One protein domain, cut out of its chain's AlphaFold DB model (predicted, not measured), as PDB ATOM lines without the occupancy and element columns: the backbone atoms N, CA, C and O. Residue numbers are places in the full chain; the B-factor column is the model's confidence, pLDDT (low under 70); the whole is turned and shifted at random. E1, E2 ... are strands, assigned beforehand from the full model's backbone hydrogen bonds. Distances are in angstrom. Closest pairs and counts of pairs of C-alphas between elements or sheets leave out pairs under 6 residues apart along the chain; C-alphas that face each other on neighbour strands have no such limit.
ATOM      1  N   PHE A   3       3.543  -9.846 -35.525       85.19
ATOM      2  CA  PHE A   3       2.857  -8.687 -36.095       85.19
ATOM      3  C   PHE A   3       2.315  -7.810 -34.961       85.19
ATOM      4  O   PHE A   3       1.669  -8.320 -34.043       85.19
ATOM      5  N   ILE A   4       2.607  -6.507 -34.998       87.19
ATOM      6  CA  ILE A   4       2.242  -5.553 -33.942       87.19
ATOM      7  C   ILE A   4       1.648  -4.308 -34.592       87.19
ATOM      8  O   ILE A   4       2.322  -3.675 -35.398       87.19
ATOM      9  N   ASN A   5       0.425  -3.940 -34.208       87.44
ATOM     10  CA  ASN A   5      -0.246  -2.726 -34.683       87.44
ATOM     11  C   ASN A   5      -0.396  -2.660 -36.218       87.44
ATOM     12  O   ASN A   5      -0.145  -1.629 -36.840       87.44
ATOM     13  N   ILE A   6      -0.784  -3.785 -36.830       88.38
ATOM     14  CA  ILE A   6      -0.964  -3.923 -38.282       88.38
ATOM     15  C   ILE A   6      -2.436  -4.171 -38.613       88.38
ATOM     16  O   ILE A   6      -3.151  -4.867 -37.892       88.38
ATOM     17  N   THR A   7      -2.887  -3.619 -39.737       87.38
ATOM     18  CA  THR A   7      -4.196  -3.930 -40.318       87.38
ATOM     19  C   THR A   7      -4.015  -4.741 -41.598       87.38
ATOM     20  O   THR A   7      -3.381  -4.268 -42.537       87.38
ATOM     21  N   PHE A   8      -4.587  -5.944 -41.632       87.88
ATOM     22  CA  PHE A   8      -4.675  -6.813 -42.804       87.88
ATOM     23  C   PHE A   8      -6.091  -6.730 -43.380       87.88
ATOM     24  O   PHE A   8      -7.060  -6.996 -42.658       87.88
ATOM     25  N   ILE A   9      -6.212  -6.357 -44.655       90.25
ATOM     26  CA  ILE A   9      -7.499  -6.131 -45.325       90.25
ATOM     27  C   ILE A   9      -7.586  -6.824 -46.680       90.25
ATOM     28  O   ILE A   9      -6.613  -6.800 -47.432       90.25
ATOM     29  N   ASN A  10      -8.772  -7.341 -47.011       91.12
ATOM     30  CA  ASN A  10      -9.120  -7.887 -48.331       91.12
ATOM     31  C   ASN A  10      -8.178  -8.991 -48.842       91.12
ATOM     32  O   ASN A  10      -7.980  -9.137 -50.046       91.12
ATOM     33  N   GLY A  11      -7.583  -9.753 -47.931       88.62
ATOM     34  CA  GLY A  11      -6.826 -10.948 -48.258       88.62
ATOM     35  C   GLY A  11      -7.741 -12.052 -48.791       88.62
ATOM     36  O   GLY A  11      -8.809 -12.296 -48.226       88.62
ATOM     37  N   ASP A  12      -7.329 -12.705 -49.876       89.19
ATOM     38  CA  ASP A  12      -8.106 -13.723 -50.588       89.19
ATOM     39  C   ASP A  12      -7.242 -14.969 -50.805       89.19
ATOM     40  O   ASP A  12      -6.499 -15.082 -51.779       89.19
ATOM     41  N   GLY A  13      -7.277 -15.865 -49.823       86.50
ATOM     42  CA  GLY A  13      -6.564 -17.136 -49.865       86.50
ATOM     43  C   GLY A  13      -7.408 -18.160 -50.608       86.50
ATOM     44  O   GLY A  13      -8.585 -18.322 -50.303       86.50
ATOM     45  N   HIS A  14      -6.835 -18.875 -51.574       84.19
ATOM     46  CA  HIS A  14      -7.599 -19.905 -52.278       84.19
ATOM     47  C   HIS A  14      -7.972 -21.035 -51.310       84.19
ATOM     48  O   HIS A  14      -9.148 -21.240 -51.035       84.19
ATOM     49  N   ASP A  15      -6.976 -21.674 -50.696       84.31
ATOM     50  CA  ASP A  15      -7.214 -22.826 -49.820       84.31
ATOM     51  C   ASP A  15      -7.175 -22.420 -48.337       84.31
ATOM     52  O   ASP A  15      -8.069 -22.749 -47.553       84.31
ATOM     53  N   TYR A  16      -6.181 -21.616 -47.944       84.94
ATOM     54  CA  TYR A  16      -5.892 -21.329 -46.539       84.94
ATOM     55  C   TYR A  16      -5.661 -19.847 -46.265       84.94
ATOM     56  O   TYR A  16      -4.995 -19.178 -47.045       84.94
ATOM     57  N   GLY A  17      -6.162 -19.376 -45.114       83.38
ATOM     58  CA  GLY A  17      -5.790 -18.116 -44.460       83.38
ATOM     59  C   GLY A  17      -5.686 -16.903 -45.383       83.38
ATOM     60  O   GLY A  17      -4.610 -16.623 -45.895       83.38
ATOM     61  N   GLY A  18      -6.755 -16.116 -45.519       87.75
ATOM     62  CA  GLY A  18      -6.797 -15.009 -46.479       87.75
ATOM     63  C   GLY A  18      -5.716 -13.947 -46.305       87.75
ATOM     64  O   GLY A  18      -5.259 -13.369 -47.285       87.75
ATOM     65  N   ALA A  19      -5.278 -13.700 -45.071       90.19
ATOM     66  CA  ALA A  19      -4.187 -12.776 -44.776       90.19
ATOM     67  C   ALA A  19      -2.889 -13.492 -44.395       90.19
ATOM     68  O   ALA A  19      -1.810 -13.088 -44.823       90.19
ATOM     69  N   ILE A  20      -2.976 -14.504 -43.529       86.81
ATOM     70  CA  ILE A  20      -1.801 -15.209 -43.015       86.81
ATOM     71  C   ILE A  20      -2.044 -16.707 -43.107       86.81
ATOM     72  O   ILE A  20      -2.965 -17.238 -42.487       86.81
ATOM     73  N   HIS A  21      -1.143 -17.387 -43.799       86.62
ATOM     74  CA  HIS A  21      -1.051 -18.832 -43.806       86.62
ATOM     75  C   HIS A  21       0.341 -19.258 -43.338       86.62
ATOM     76  O   HIS A  21       1.351 -18.706 -43.774       86.62
ATOM     77  N   SER A  22       0.389 -20.191 -42.392       83.62
ATOM     78  CA  SER A  22       1.629 -20.702 -41.815       83.62
ATOM     79  C   SER A  22       1.533 -22.214 -41.648       83.62
ATOM     80  O   SER A  22       0.717 -22.696 -40.866       83.62
ATOM     81  N   GLU A  23       2.387 -22.956 -42.346       82.69
ATOM     82  CA  GLU A  23       2.464 -24.420 -42.267       82.69
ATOM     83  C   GLU A  23       3.739 -24.891 -41.566       82.69
ATOM     84  O   GLU A  23       4.605 -24.097 -41.190       82.69
ATOM     85  N   HIS A  24       3.841 -26.208 -41.381       81.19
ATOM     86  CA  HIS A  24       5.042 -26.893 -40.898       81.19
ATOM     87  C   HIS A  24       5.554 -26.389 -39.534       81.19
ATOM     88  O   HIS A  24       6.760 -26.299 -39.307       81.19
ATOM     89  N   GLY A  25       4.641 -26.063 -38.609       72.62
ATOM     90  CA  GLY A  25       4.997 -25.642 -37.247       72.62
ATOM     91  C   GLY A  25       5.431 -24.176 -37.128       72.62
ATOM     92  O   GLY A  25       6.017 -23.776 -36.117       72.62
ATOM     93  N   GLY A  26       5.153 -23.351 -38.140       76.31
ATOM     94  CA  GLY A  26       5.392 -21.913 -38.065       76.31
ATOM     95  C   GLY A  26       4.524 -21.241 -36.993       76.31
ATOM     96  O   GLY A  26       3.303 -21.371 -36.982       76.31
ATOM     97  N   LYS A  27       5.156 -20.486 -36.084       79.06
ATOM     98  CA  LYS A  27       4.458 -19.766 -35.002       79.06
ATOM     99  C   LYS A  27       4.060 -18.366 -35.443       79.06
ATOM    100  O   LYS A  27       4.924 -17.597 -35.879       79.06
ATOM    101  N   VAL A  28       2.797 -17.990 -35.260       81.88
ATOM    102  CA  VAL A  28       2.293 -16.638 -35.552       81.88
ATOM    103  C   VAL A  28       1.876 -15.942 -34.260       81.88
ATOM    104  O   VAL A  28       1.080 -16.460 -33.477       81.88
ATOM    105  N   TYR A  29       2.412 -14.741 -34.061       83.50
ATOM    106  CA  TYR A  29       2.090 -13.866 -32.941       83.50
ATOM    107  C   TYR A  29       1.451 -12.588 -33.471       83.50
ATOM    108  O   TYR A  29       2.060 -11.894 -34.285       83.50
ATOM    109  N   ALA A  30       0.257 -12.258 -32.987       81.31
ATOM    110  CA  ALA A  30      -0.433 -11.024 -33.344       81.31
ATOM    111  C   ALA A  30      -0.770 -10.220 -32.085       81.31
ATOM    112  O   ALA A  30      -1.360 -10.739 -31.132       81.31
ATOM    113  N   ASP A  31      -0.404  -8.942 -32.101       82.38
ATOM    114  CA  ASP A  31      -0.724  -7.980 -31.053       82.38
ATOM    115  C   ASP A  31      -1.288  -6.700 -31.669       82.38
ATOM    116  O   ASP A  31      -0.719  -6.132 -32.601       82.38
ATOM    117  N   THR A  32      -2.433  -6.248 -31.155       84.44
ATOM    118  CA  THR A  32      -3.088  -5.007 -31.596       84.44
ATOM    119  C   THR A  32      -3.298  -4.972 -33.119       84.44
ATOM    120  O   THR A  32      -3.139  -3.949 -33.768       84.44
ATOM    121  N   CYS A  33      -3.627  -6.118 -33.719       84.12
ATOM    122  CA  CYS A  33      -3.844  -6.228 -35.161       84.12
ATOM    123  C   CYS A  33      -5.335  -6.289 -35.507       84.12
ATOM    124  O   CYS A  33      -6.153  -6.803 -34.736       84.12
ATOM    125  N   ILE A  34      -5.676  -5.793 -36.694       84.44
ATOM    126  CA  ILE A  34      -7.025  -5.856 -37.264       84.44
ATOM    127  C   ILE A  34      -6.982  -6.749 -38.500       84.44
ATOM    128  O   ILE A  34      -6.144  -6.550 -39.373       84.44
ATOM    129  N   PHE A  35      -7.908  -7.701 -38.581       84.69
ATOM    130  CA  PHE A  35      -8.122  -8.535 -39.760       84.69
ATOM    131  C   PHE A  35      -9.540  -8.274 -40.246       84.69
ATOM    132  O   PHE A  35     -10.502  -8.633 -39.565       84.69
ATOM    133  N   LYS A  36      -9.669  -7.598 -41.386       84.75
ATOM    134  CA  LYS A  36     -10.956  -7.142 -41.908       84.75
ATOM    135  C   LYS A  36     -11.144  -7.621 -43.344       84.75
ATOM    136  O   LYS A  36     -10.255  -7.439 -44.163       84.75
ATOM    137  N   ASP A  37     -12.308  -8.195 -43.628       86.06
ATOM    138  CA  ASP A  37     -12.713  -8.616 -44.974       86.06
ATOM    139  C   ASP A  37     -11.706  -9.591 -45.632       86.06
ATOM    140  O   ASP A  37     -11.553  -9.619 -46.848       86.06
ATOM    141  N   ASN A  38     -10.997 -10.389 -44.822       85.25
ATOM    142  CA  ASN A  38     -10.097 -11.435 -45.312       85.25
ATOM    143  C   ASN A  38     -10.852 -12.767 -45.384       85.25
ATOM    144  O   ASN A  38     -11.537 -13.133 -44.423       85.25
ATOM    145  N   LYS A  39     -10.691 -13.501 -46.484       85.44
ATOM    146  CA  LYS A  39     -11.389 -14.764 -46.751       85.44
ATOM    147  C   LYS A  39     -10.449 -15.857 -47.252       85.44
ATOM    148  O   LYS A  39      -9.440 -15.577 -47.891       85.44
ATOM    149  N   ALA A  40     -10.831 -17.099 -46.971       85.62
ATOM    150  CA  ALA A  40     -10.254 -18.293 -47.571       85.62
ATOM    151  C   ALA A  40     -11.370 -19.284 -47.922       85.62
ATOM    152  O   ALA A  40     -12.365 -19.323 -47.190       85.62
ATOM    153  N   ASN A  41     -11.233 -20.057 -49.008       82.62
ATOM    154  CA  ASN A  41     -12.326 -20.934 -49.447       82.62
ATOM    155  C   ASN A  41     -12.454 -22.198 -48.592       82.62
ATOM    156  O   ASN A  41     -13.578 -22.644 -48.368       82.62
ATOM    157  N   GLU A  42     -11.346 -22.761 -48.094       78.25
ATOM    158  CA  GLU A  42     -11.401 -23.986 -47.286       78.25
ATOM    159  C   GLU A  42     -11.236 -23.724 -45.785       78.25
ATOM    160  O   GLU A  42     -12.162 -23.976 -45.013       78.25
ATOM    161  N   ASN A  43     -10.075 -23.228 -45.337       68.25
ATOM    162  CA  ASN A  43      -9.788 -23.098 -43.904       68.25
ATOM    163  C   ASN A  43      -9.196 -21.746 -43.496       68.25
ATOM    164  O   ASN A  43      -8.305 -21.185 -44.132       68.25
ATOM    165  N   GLY A  44      -9.642 -21.272 -42.328       65.25
ATOM    166  CA  GLY A  44      -8.991 -20.182 -41.608       65.25
ATOM    167  C   GLY A  44      -9.218 -18.796 -42.199       65.25
ATOM    168  O   GLY A  44      -8.285 -18.017 -42.160       65.25
ATOM    169  N   GLY A  45     -10.414 -18.481 -42.720       81.06
ATOM    170  CA  GLY A  45     -10.880 -17.144 -43.151       81.06
ATOM    171  C   GLY A  45      -9.802 -16.059 -43.295       81.06
ATOM    172  O   GLY A  45      -9.341 -15.800 -44.399       81.06
ATOM    173  N   ALA A  46      -9.363 -15.459 -42.182       83.00
ATOM    174  CA  ALA A  46      -8.235 -14.522 -42.172       83.00
ATOM    175  C   ALA A  46      -6.862 -15.160 -41.884       83.00
ATOM    176  O   ALA A  46      -5.864 -14.755 -42.480       83.00
ATOM    177  N   ILE A  47      -6.787 -16.103 -40.944       83.38
ATOM    178  CA  ILE A  47      -5.540 -16.743 -40.516       83.38
ATOM    179  C   ILE A  47      -5.714 -18.264 -40.460       83.38
ATOM    180  O   ILE A  47      -6.611 -18.762 -39.776       83.38
ATOM    181  N   SER A  48      -4.799 -18.988 -41.104       83.62
ATOM    182  CA  SER A  48      -4.664 -20.445 -41.014       83.62
ATOM    183  C   SER A  48      -3.258 -20.818 -40.537       83.62
ATOM    184  O   SER A  48      -2.270 -20.430 -41.162       83.62
ATOM    185  N   VAL A  49      -3.157 -21.554 -39.426       78.81
ATOM    186  CA  VAL A  49      -1.876 -22.048 -38.889       78.81
ATOM    187  C   VAL A  49      -1.971 -23.553 -38.654       78.81
ATOM    188  O   VAL A  49      -2.819 -23.990 -37.879       78.81
ATOM    189  N   ALA A  50      -1.099 -24.326 -39.308       70.81
ATOM    190  CA  ALA A  50      -1.027 -25.780 -39.181       70.81
ATOM    191  C   ALA A  50       0.168 -26.207 -38.308       70.81
ATOM    192  O   ALA A  50       1.330 -25.935 -38.629       70.81
ATOM    193  N   GLY A  51      -0.122 -26.911 -37.209       62.53
ATOM    194  CA  GLY A  51       0.858 -27.644 -36.399       62.53
ATOM    195  C   GLY A  51       1.206 -27.042 -35.033       62.53
ATOM    196  O   GLY A  51       1.533 -27.805 -34.134       62.53
ATOM    197  N   GLU A  52       1.115 -25.722 -34.830       58.72
ATOM    198  CA  GLU A  52       1.387 -25.064 -33.536       58.72
ATOM    199  C   GLU A  52       0.507 -23.809 -33.338       58.72
ATOM    200  O   GLU A  52      -0.028 -23.231 -34.283       58.72
ATOM    201  N   GLN A  53       0.360 -23.389 -32.077       60.03
ATOM    202  CA  GLN A  53      -0.693 -22.477 -31.616       60.03
ATOM    203  C   GLN A  53      -0.595 -21.046 -32.181       60.03
ATOM    204  O   GLN A  53       0.482 -20.457 -32.303       60.03
ATOM    205  N   PHE A  54      -1.757 -20.434 -32.431       63.44
ATOM    206  CA  PHE A  54      -1.882 -18.991 -32.626       63.44
ATOM    207  C   PHE A  54      -1.894 -18.286 -31.268       63.44
ATOM    208  O   PHE A  54      -2.795 -18.495 -30.454       63.44
ATOM    209  N   TYR A  55      -0.924 -17.405 -31.032       61.47
ATOM    210  CA  TYR A  55      -0.814 -16.690 -29.764       61.47
ATOM    211  C   TYR A  55      -1.282 -15.240 -29.914       61.47
ATOM    212  O   TYR A  55      -0.595 -14.387 -30.486       61.47
ATOM    213  N   LYS A  56      -2.454 -14.950 -29.340       63.31
ATOM    214  CA  LYS A  56      -2.948 -13.585 -29.128       63.31
ATOM    215  C   LYS A  56      -2.175 -12.958 -27.970       63.31
ATOM    216  O   LYS A  56      -2.422 -13.292 -26.815       63.31
ATOM    217  N   LEU A  57      -1.246 -12.052 -28.269       52.31
ATOM    218  CA  LEU A  57      -0.377 -11.448 -27.249       52.31
ATOM    219  C   LEU A  57      -0.967 -10.194 -26.576       52.31
ATOM    220  O   LEU A  57      -0.368  -9.696 -25.627       52.31
ATOM    221  N   GLY A  58      -2.139  -9.695 -26.993       48.56
ATOM    222  CA  GLY A  58      -2.677  -8.454 -26.427       48.56
ATOM    223  C   GLY A  58      -4.167  -8.188 -26.655       48.56
ATOM    224  O   GLY A  58      -4.822  -8.789 -27.510       48.56
ATOM    225  N   LYS A  59      -4.693  -7.266 -25.834       48.44
ATOM    226  CA  LYS A  59      -6.100  -6.951 -25.488       48.44
ATOM    227  C   LYS A  59      -7.132  -6.825 -26.623       48.44
ATOM    228  O   LYS A  59      -8.321  -6.755 -26.320       48.44
ATOM    229  N   LYS A  60      -6.755  -6.792 -27.904       51.56
ATOM    230  CA  LYS A  60      -7.712  -6.574 -28.997       51.56
ATOM    231  C   LYS A  60      -7.275  -7.280 -30.277       51.56
ATOM    232  O   LYS A  60      -6.347  -6.859 -30.951       51.56
ATOM    233  N   ILE A  61      -7.993  -8.348 -30.600       58.56
ATOM    234  CA  ILE A  61      -8.109  -8.857 -31.962       58.56
ATOM    235  C   ILE A  61      -9.573  -8.634 -32.307       58.56
ATOM    236  O   ILE A  61     -10.444  -9.194 -31.640       58.56
ATOM    237  N   LEU A  62      -9.831  -7.748 -33.264       54.75
ATOM    238  CA  LEU A  62     -11.158  -7.513 -33.818       54.75
ATOM    239  C   LEU A  62     -11.232  -8.290 -35.127       54.75
ATOM    240  O   LEU A  62     -10.727  -7.837 -36.149       54.75
ATOM    241  N   THR A  63     -11.828  -9.471 -35.068       54.19
ATOM    242  CA  THR A  63     -12.272 -10.205 -36.251       54.19
ATOM    243  C   THR A  63     -13.767  -9.982 -36.349       54.19
ATOM    244  O   THR A  63     -14.492 -10.362 -35.430       54.19
ATOM    245  N   LYS A  64     -14.241  -9.363 -37.430       44.88
ATOM    246  CA  LYS A  64     -15.686  -9.229 -37.663       44.88
ATOM    247  C   LYS A  64     -16.348 -10.596 -37.909       44.88
ATOM    248  O   LYS A  64     -17.545 -10.733 -37.696       44.88
ATOM    249  N   ASP A  65     -15.535 -11.606 -38.236       46.47
ATOM    250  CA  ASP A  65     -16.023 -12.831 -38.861       46.47
ATOM    251  C   ASP A  65     -15.750 -14.133 -38.070       46.47
ATOM    252  O   ASP A  65     -16.004 -15.202 -38.586       46.47
ATOM    253  N   ASN A  66     -15.291 -14.126 -36.810       42.59
ATOM    254  CA  ASN A  66     -15.045 -15.361 -36.012       42.59
ATOM    255  C   ASN A  66     -13.980 -16.368 -36.543       42.59
ATOM    256  O   ASN A  66     -13.833 -17.443 -35.967       42.59
ATOM    257  N   TYR A  67     -13.181 -16.067 -37.574       51.53
ATOM    258  CA  TYR A  67     -12.322 -17.072 -38.242       51.53
ATOM    259  C   TYR A  67     -10.841 -17.088 -37.824       51.53
ATOM    260  O   TYR A  67      -9.955 -16.968 -38.670       51.53
ATOM    261  N   ILE A  68     -10.540 -17.279 -36.539       56.12
ATOM    262  CA  ILE A  68      -9.207 -17.772 -36.148       56.12
ATOM    263  C   ILE A  68      -9.357 -19.263 -35.897       56.12
ATOM    264  O   ILE A  68      -9.841 -19.669 -34.843       56.12
ATOM    265  N   ARG A  69      -8.987 -20.079 -36.888       54.75
ATOM    266  CA  ARG A  69      -8.983 -21.534 -36.744       54.75
ATOM    267  C   ARG A  69      -7.547 -21.992 -36.531       54.75
ATOM    268  O   ARG A  69      -6.734 -21.948 -37.447       54.75
ATOM    269  N   THR A  70      -7.253 -22.407 -35.306       46.66
ATOM    270  CA  THR A  70      -6.061 -23.188 -34.970       46.66
ATOM    271  C   THR A  70      -6.470 -24.652 -34.958       46.66
ATOM    272  O   THR A  70      -7.385 -25.001 -34.209       46.66
ATOM    273  N   SER A  71      -5.860 -25.480 -35.800       45.94
ATOM    274  CA  SER A  71      -5.966 -26.942 -35.709       45.94
ATOM    275  C   SER A  71      -4.876 -27.491 -34.806       45.94
ATOM    276  O   SER A  71      -3.713 -27.091 -35.048       45.94
TER     277      SER A  71
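AT A GLANCE: This is residues 3 to 71 of the 71 residues of an uncharacterized protein of Methanobrevibacter smithii DSM 2374 (UniProt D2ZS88). With little regular structure, the printed part winds in stacked turns, a short three-sided solenoid walled by the small parallel sheets E1 E4, E2 E5 E7 and E3 E6. It has 69 residues, no named helix and seven strands, E1 to E7 along the chain, holding 22 residues: all strand. It is compact, with a radius of gyration of the C-alphas of 10.7 A, and spans 28 by 25 by 16 A.

HOW THE PARTS SIT: E1, residues 7 to 9, is parallel to E4, residues 34 to 36, at 10 degrees; N 8 and O 34, 2.8 A apart, are within hydrogen-bond range. E2, residues 20 to 22, is parallel to E5, residues 47 to 49, at 4 degrees, with N 22 and O 48 2.9 A apart. E3, residues 28 to 31, is parallel to E6, residues 54 to 56, at 13 degrees, with N 55 and O 28 3.3 A apart. E7, residues 68 to 70, is parallel to E5 at 6 degrees; C-alphas 47 and 68 face each other at 5.8 A, with no N and O within hydrogen-bond range.

IN THESE COORDINATES: E1 begins at C-alpha 7 (-4.196, -3.930, -40.318). E3 is 10.2 A long. E7 ends at C-alpha 70 (-6.061, -23.188, -34.970).

THE WHOLE: The printed part has no cut. The link from E6 to E7 is long. Residues 43 to 44 and 51 to 71 have pLDDT under 70.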